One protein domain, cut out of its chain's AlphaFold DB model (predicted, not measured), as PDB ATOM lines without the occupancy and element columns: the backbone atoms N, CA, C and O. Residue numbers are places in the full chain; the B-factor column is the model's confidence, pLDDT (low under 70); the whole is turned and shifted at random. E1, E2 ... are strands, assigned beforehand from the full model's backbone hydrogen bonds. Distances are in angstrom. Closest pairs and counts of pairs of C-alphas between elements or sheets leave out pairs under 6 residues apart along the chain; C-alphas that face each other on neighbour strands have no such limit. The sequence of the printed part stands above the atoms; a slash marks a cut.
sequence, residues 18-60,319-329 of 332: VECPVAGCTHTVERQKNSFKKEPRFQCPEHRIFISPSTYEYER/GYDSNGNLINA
ATOM      1  N   VAL A  18      94.079 161.863  96.838       97.19
ATOM      2  CA  VAL A  18      94.551 160.993  95.758       97.19
ATOM      3  C   VAL A  18      93.450 159.982  95.473       97.19
ATOM      4  O   VAL A  18      92.877 159.405  96.401       97.19
ATOM      5  N   GLU A  19      93.138 159.758  94.203       97.75
ATOM      6  CA  GLU A  19      92.180 158.718  93.841       97.75
ATOM      7  C   GLU A  19      92.761 157.306  93.986       97.75
ATOM      8  O   GLU A  19      93.971 157.082  93.956       97.75
ATOM      9  N   CYS A  20      91.887 156.310  94.110       98.25
ATOM     10  CA  CYS A  20      92.298 154.920  94.032       98.25
ATOM     11  C   CYS A  20      92.848 154.610  92.629       98.25
ATOM     12  O   CYS A  20      92.176 154.917  91.637       98.25
ATOM     13  N   PRO A  21      94.023 153.959  92.528       98.25
ATOM     14  CA  PRO A  21      94.660 153.679  91.246       98.25
ATOM     15  C   PRO A  21      93.985 152.548  90.460       98.25
ATOM     16  O   PRO A  21      94.288 152.365  89.286       98.25
ATOM     17  N   VAL A  22      93.067 151.784  91.062       98.38
ATOM     18  CA  VAL A  22      92.388 150.669  90.385       98.38
ATOM     19  C   VAL A  22      91.344 151.196  89.396       98.38
ATOM     20  O   VAL A  22      90.518 152.050  89.726       98.38
ATOM     21  N   ALA A  23      91.379 150.687  88.165       97.88
ATOM     22  CA  ALA A  23      90.465 151.069  87.097       97.88
ATOM     23  C   ALA A  23      89.003 150.805  87.497       97.88
ATOM     24  O   ALA A  23      88.665 149.747  88.019       97.88
ATOM     25  N   GLY A  24      88.131 151.788  87.258       97.12
ATOM     26  CA  GLY A  24      86.715 151.731  87.641       97.12
ATOM     27  C   GLY A  24      86.418 152.104  89.098       97.12
ATOM     28  O   GLY A  24      85.263 152.367  89.420       97.12
ATOM     29  N   CYS A  25      87.428 152.209  89.967       98.12
ATOM     30  CA  CYS A  25      87.240 152.671  91.338       98.12
ATOM     31  C   CYS A  25      87.092 154.196  91.397       98.12
ATOM     32  O   CYS A  25      87.949 154.925  90.890       98.12
ATOM     33  N   THR A  26      86.052 154.694  92.064       96.75
ATOM     34  CA  THR A  26      85.815 156.138  92.248       96.75
ATOM     35  C   THR A  26      86.218 156.649  93.630       96.75
ATOM     36  O   THR A  26      86.038 157.828  93.921       96.75
ATOM     37  N   HIS A  27      86.738 155.783  94.505       97.94
ATOM     38  CA  HIS A  27      87.160 156.179  95.846       97.94
ATOM     39  C   HIS A  27      88.373 157.114  95.805       97.94
ATOM     40  O   HIS A  27      89.329 156.874  95.068       97.94
ATOM     41  N   THR A  28      88.362 158.128  96.666       97.88
ATOM     42  CA  THR A  28      89.485 159.037  96.928       97.88
ATOM     43  C   THR A  28      89.871 158.968  98.398       97.88
ATOM     44  O   THR A  28      89.003 158.830  99.259       97.88
ATOM     45  N   VAL A  29      91.161 159.093  98.693       97.94
ATOM     46  CA  VAL A  29      91.701 159.096 100.059       97.94
ATOM     47  C   VAL A  29      92.487 160.374 100.328       97.94
ATOM     48  O   VAL A  29      92.841 161.095  99.394       97.94
ATOM     49  N   GLU A  30      92.793 160.655 101.595       97.94
ATOM     50  CA  GLU A  30      93.673 161.776 101.938       97.94
ATOM     51  C   GLU A  30      95.058 161.611 101.293       97.94
ATOM     52  O   GLU A  30      95.636 160.523 101.253       97.94
ATOM     53  N   ARG A  31      95.634 162.712 100.808       96.38
ATOM     54  CA  ARG A  31      96.965 162.700 100.208       96.38
ATOM     55  C   ARG A  31      98.037 162.549 101.278       96.38
ATOM     56  O   ARG A  31      98.234 163.427 102.121       96.38
ATOM     57  N   GLN A  32      98.813 161.476 101.169       95.31
ATOM     58  CA  GLN A  32     100.017 161.298 101.975       95.31
ATOM     59  C   GLN A  32     101.087 162.340 101.617       95.31
ATOM     60  O   GLN A  32     101.343 162.614 100.441       95.31
ATOM     61  N   LYS A  33     101.728 162.909 102.645       90.12
ATOM     62  CA  LYS A  33     102.808 163.902 102.528       90.12
ATOM     63  C   LYS A  33     104.038 163.407 103.293       90.12
ATOM     64  O   LYS A  33     103.906 162.894 104.403       90.12
ATOM     65  N   ASN A  34     105.224 163.616 102.722       86.50
ATOM     66  CA  ASN A  34     106.551 163.279 103.268       86.50
ATOM     67  C   ASN A  34     106.871 161.780 103.393       86.50
ATOM     68  O   ASN A  34     107.880 161.338 102.851       86.50
ATOM     69  N   SER A  35     106.051 161.002 104.104       90.31
ATOM     70  CA  SER A  35     106.300 159.578 104.351       90.31
ATOM     71  C   SER A  35     105.058 158.723 104.126       90.31
ATOM     72  O   SER A  35     103.933 159.171 104.342       90.31
ATOM     73  N   PHE A  36     105.288 157.484 103.687       93.81
ATOM     74  CA  PHE A  36     104.232 156.499 103.493       93.81
ATOM     75  C   PHE A  36     103.788 155.915 104.842       93.81
ATOM     76  O   PHE A  36     104.627 155.520 105.654       93.81
ATOM     77  N   LYS A  37     102.478 155.840 105.072       95.19
ATOM     78  CA  LYS A  37     101.843 155.352 106.296       95.19
ATOM     79  C   LYS A  37     100.650 154.460 105.963       95.19
ATOM     80  O   LYS A  37      99.834 154.787 105.105       95.19
ATOM     81  N   LYS A  38     100.507 153.364 106.710       95.69
ATOM     82  CA  LYS A  38      99.366 152.440 106.614       95.69
ATOM     83  C   LYS A  38      98.262 152.830 107.606       95.69
ATOM     84  O   LYS A  38      97.992 152.113 108.562       95.69
ATOM     85  N   GLU A  39      97.669 154.009 107.416       97.00
ATOM     86  CA  GLU A  39      96.543 154.495 108.233       97.00
ATOM     87  C   GLU A  39      95.212 154.317 107.477       97.00
ATOM     88  O   GLU A  39      95.199 154.491 106.256       97.00
ATOM     89  N   PRO A  40      94.077 154.039 108.154       97.56
ATOM     90  CA  PRO A  40      92.787 153.799 107.489       97.56
ATOM     91  C   PRO A  40      92.337 154.913 106.534       97.56
ATOM     92  O   PRO A  40      91.779 154.635 105.481       97.56
ATOM     93  N   ARG A  41      92.638 156.178 106.850       97.56
ATOM     94  CA  ARG A  41      92.324 157.337 105.991       97.56
ATOM     95  C   ARG A  41      93.065 157.364 104.648       97.56
ATOM     96  O   ARG A  41      92.701 158.145 103.777       97.56
ATOM     97  N   PHE A  42      94.109 156.546 104.499       98.06
ATOM     98  CA  PHE A  42      94.867 156.362 103.260       98.06
ATOM     99  C   PHE A  42      94.491 155.064 102.537       98.06
ATOM    100  O   PHE A  42      95.070 154.764 101.495       98.06
ATOM    101  N   GLN A  43      93.562 154.273 103.081       98.44
ATOM    102  CA  GLN A  43      93.191 152.974 102.534       98.44
ATOM    103  C   GLN A  43      91.948 153.089 101.652       98.44
ATOM    104  O   GLN A  43      90.936 153.665 102.050       98.44
ATOM    105  N   CYS A  44      91.990 152.490 100.463       98.31
ATOM    106  CA  CYS A  44      90.769 152.247  99.703       98.31
ATOM    107  C   CYS A  44      89.993 151.087 100.353       98.31
ATOM    108  O   CYS A  44      90.548 149.988 100.438       98.31
ATOM    109  N   PRO A  45      88.728 151.275 100.771       97.12
ATOM    110  CA  PRO A  45      87.970 150.229 101.461       97.12
ATOM    111  C   PRO A  45      87.613 149.047 100.549       97.12
ATOM    112  O   PRO A  45      87.494 147.924 101.024       97.12
ATOM    113  N   GLU A  46      87.477 149.283  99.240       97.56
ATOM    114  CA  GLU A  46      87.132 148.244  98.260       97.56
ATOM    115  C   GLU A  46      88.334 147.364  97.906       97.56
ATOM    116  O   GLU A  46      88.247 146.140  97.907       97.56
ATOM    117  N   HIS A  47      89.473 147.996  97.620       97.81
ATOM    118  CA  HIS A  47      90.661 147.316  97.097       97.81
ATOM    119  C   HIS A  47      91.683 146.978  98.181       97.81
ATOM    120  O   HIS A  47      92.681 146.322  97.893       97.81
ATOM    121  N   ARG A  48      91.453 147.449  99.414       97.62
ATOM    122  CA  ARG A  48      92.300 147.229 100.593       97.62
ATOM    123  C   ARG A  48      93.771 147.600 100.369       97.62
ATOM    124  O   ARG A  48      94.656 147.024 100.979       97.62
ATOM    125  N   ILE A  49      94.047 148.606  99.545       98.31
ATOM    126  CA  ILE A  49      95.399 149.147  99.339       98.31
ATOM    127  C   ILE A  49      95.550 150.500 100.024       98.31
ATOM    128  O   ILE A  49      94.612 151.299 100.033       98.31
ATOM    129  N   PHE A  50      96.733 150.765 100.567       98.44
ATOM    130  CA  PHE A  50      97.111 152.071 101.096       98.44
ATOM    131  C   PHE A  50      97.712 152.904  99.967       98.44
ATOM    132  O   PHE A  50      98.635 152.452  99.294       98.44
ATOM    133  N   ILE A  51      97.184 154.100  99.726       98.12
ATOM    134  CA  ILE A  51      97.469 154.872  98.512       98.12
ATOM    135  C   ILE A  51      98.338 156.080  98.840       98.12
ATOM    136  O   ILE A  51      98.101 156.798  99.811       98.12
ATOM    137  N   SER A  52      99.329 156.328  97.992       96.62
ATOM    138  CA  SER A  52     100.115 157.560  97.957       96.62
ATOM    139  C   SER A  52     100.111 158.131  96.531       96.62
ATOM    140  O   SER A  52      99.711 157.427  95.606       96.62
ATOM    141  N   PRO A  53     100.570 159.377  96.314       95.62
ATOM    142  CA  PRO A  53     100.567 159.985  94.980       95.62
ATOM    143  C   PRO A  53     101.348 159.217  93.904       95.62
ATOM    144  O   PRO A  53     101.002 159.303  92.737       95.62
ATOM    145  N   SER A  54     102.409 158.496  94.276       95.00
ATOM    146  CA  SER A  54     103.309 157.840  93.316       95.00
ATOM    147  C   SER A  54     103.279 156.313  93.366       95.00
ATOM    148  O   SER A  54     103.900 155.667  92.531       95.00
ATOM    149  N   THR A  55     102.608 155.705  94.344       96.19
ATOM    150  CA  THR A  55     102.564 154.244  94.520       96.19
ATOM    151  C   THR A  55     101.457 153.849  95.500       96.19
ATOM    152  O   THR A  55     100.834 154.704  96.134       96.19
ATOM    153  N   TYR A  56     101.248 152.553  95.688       97.56
ATOM    154  CA  TYR A  56     100.395 152.005  96.737       97.56
ATOM    155  C   TYR A  56     101.077 150.810  97.424       97.56
ATOM    156  O   TYR A  56     101.985 150.189  96.869       97.56
ATOM    157  N   GLU A  57     100.643 150.495  98.644       98.00
ATOM    158  CA  GLU A  57     101.000 149.259  99.349       98.00
ATOM    159  C   GLU A  57      99.780 148.359  99.475       98.00
ATOM    160  O   GLU A  57      98.703 148.813  99.870       98.00
ATOM    161  N   TYR A  58      99.972 147.071  99.199       97.88
ATOM    162  CA  TYR A  58      98.998 146.051  99.553       97.88
ATOM    163  C   TYR A  58      98.822 145.975 101.074       97.88
ATOM    164  O   TYR A  58      99.728 146.295 101.862       97.88
ATOM    165  N   GLU A  59      97.633 145.564 101.512       96.38
ATOM    166  CA  GLU A  59      97.392 145.341 102.931       96.38
ATOM    167  C   GLU A  59      98.307 144.240 103.451       96.38
ATOM    168  O   GLU A  59      98.945 144.436 104.493       96.38
ATOM    169  N   ARG A  60      98.427 143.153 102.682       95.44
ATOM    170  CA  ARG A  60      99.241 141.990 103.020       95.44
ATOM    171  C   ARG A  60     100.391 141.817 102.030       95.44
ATOM    172  O   ARG A  60     100.274 142.140 100.851       95.44
ATOM    173  N   GLY A 319     104.316 152.162  89.863       96.31
ATOM    174  CA  GLY A 319     103.477 153.255  90.327       96.31
ATOM    175  C   GLY A 319     103.375 154.367  89.285       96.31
ATOM    176  O   GLY A 319     103.302 154.095  88.088       96.31
ATOM    177  N   TYR A 320     103.350 155.611  89.745       97.38
ATOM    178  CA  TYR A 320     103.011 156.781  88.942       97.38
ATOM    179  C   TYR A 320     104.125 157.831  88.967       97.38
ATOM    180  O   TYR A 320     104.778 158.032  89.995       97.38
ATOM    181  N   ASP A 321     104.344 158.497  87.832       95.31
ATOM    182  CA  ASP A 321     105.294 159.607  87.723       95.31
ATOM    183  C   ASP A 321     104.761 160.895  88.386       95.31
ATOM    184  O   ASP A 321     103.658 160.943  88.931       95.31
ATOM    185  N   SER A 322     105.547 161.976  88.344       92.00
ATOM    186  CA  SER A 322     105.152 163.267  88.929       92.00
ATOM    187  C   SER A 322     103.925 163.908  88.270       92.00
ATOM    188  O   SER A 322     103.341 164.816  88.854       92.00
ATOM    189  N   ASN A 323     103.556 163.466  87.069       93.56
ATOM    190  CA  ASN A 323     102.383 163.921  86.329       93.56
ATOM    191  C   ASN A 323     101.195 162.958  86.499       93.56
ATOM    192  O   ASN A 323     100.161 163.150  85.863       93.56
ATOM    193  N   GLY A 324     101.339 161.918  87.327       95.44
ATOM    194  CA  GLY A 324     100.326 160.896  87.535       95.44
ATOM    195  C   GLY A 324     100.248 159.861  86.411       95.44
ATOM    196  O   GLY A 324      99.272 159.122  86.376       95.44
ATOM    197  N   ASN A 325     101.212 159.770  85.490       97.88
ATOM    198  CA  ASN A 325     101.200 158.725  84.462       97.88
ATOM    199  C   ASN A 325     101.679 157.396  85.043       97.88
ATOM    200  O   ASN A 325     102.696 157.348  85.737       97.88
ATOM    201  N   LEU A 326     100.974 156.313  84.723       97.94
ATOM    202  CA  LEU A 326     101.352 154.962  85.126       97.94
ATOM    203  C   LEU A 326     102.662 154.544  84.446       97.94
ATOM    204  O   LEU A 326     102.806 154.639  83.226       97.94
ATOM    205  N   ILE A 327     103.612 154.050  85.236       97.12
ATOM    206  CA  ILE A 327     104.932 153.644  84.752       97.12
ATOM    207  C   ILE A 327     104.954 152.131  84.560       97.12
ATOM    208  O   ILE A 327     104.825 151.385  85.529       97.12
ATOM    209  N   ASN A 328     105.168 151.672  83.325       96.56
ATOM    210  CA  ASN A 328     105.482 150.267  83.064       96.56
ATOM    211  C   ASN A 328     106.917 149.958  83.524       96.56
ATOM    212  O   ASN A 328     107.820 150.759  83.283       96.56
ATOM    213  N   ALA A 329     107.120 148.823  84.192       96.38
ATOM    214  CA  ALA A 329     108.403 148.480  84.797       96.38
ATOM    215  C   ALA A 329     109.452 148.074  83.762       96.38
ATOM    216  O   ALA A 329     110.580 148.544  83.842       96.38
TER     217      ALA A 329
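This is residues 18 to 60 and 319 to 329 of the 332 residues of an uncharacterized protein of Bacteroidetes bacterium GWE2_42_42 (UniProt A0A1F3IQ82). With little regular structure, this is a rounded body of loops with one small hairpin, E2 and E3; a separate piece with E4 lies beyond the hairpin's turn. The 54 printed residues hold no named helix and four strands, E1, E2, E3 and E4 in order; 12 residues are in these strands, class all strand. E2 and E3 form an antiparallel sheet. The whole is compact, radius of gyration of the C-alphas 10.5 A, spanning 28 by 26 by 20 A.

E1, residues 28 to 30, begins at C-alpha (89.485, 159.037, 96.928) and measures 7.1 A. E2, residues 49 to 51, measures 6.1 A; E3, residues 56 to 58, 6.7 A. E4, residues 326 to 328, measures 6.6 A and ends at C-alpha (105.482, 150.267, 83.064).

Residues 18 to 19 pair antiparallel with residues 28 to 29 of E1. The closest C-alphas of E1 and E2, Val 29 and Ile 51, are 7.3 A apart. The hairpin E2 and E3 is antiparallel at 162 degrees, with N 50 and O 57 within hydrogen-bond range at 2.9 A. E4 is apart from E1, E2 and E3.

Residues 61 to 318 are not printed; C-alphas 60 and 319 are 17.5 A apart across the cut. The link E1 to E2 is long. No printed residue is under 70 in pLDDT.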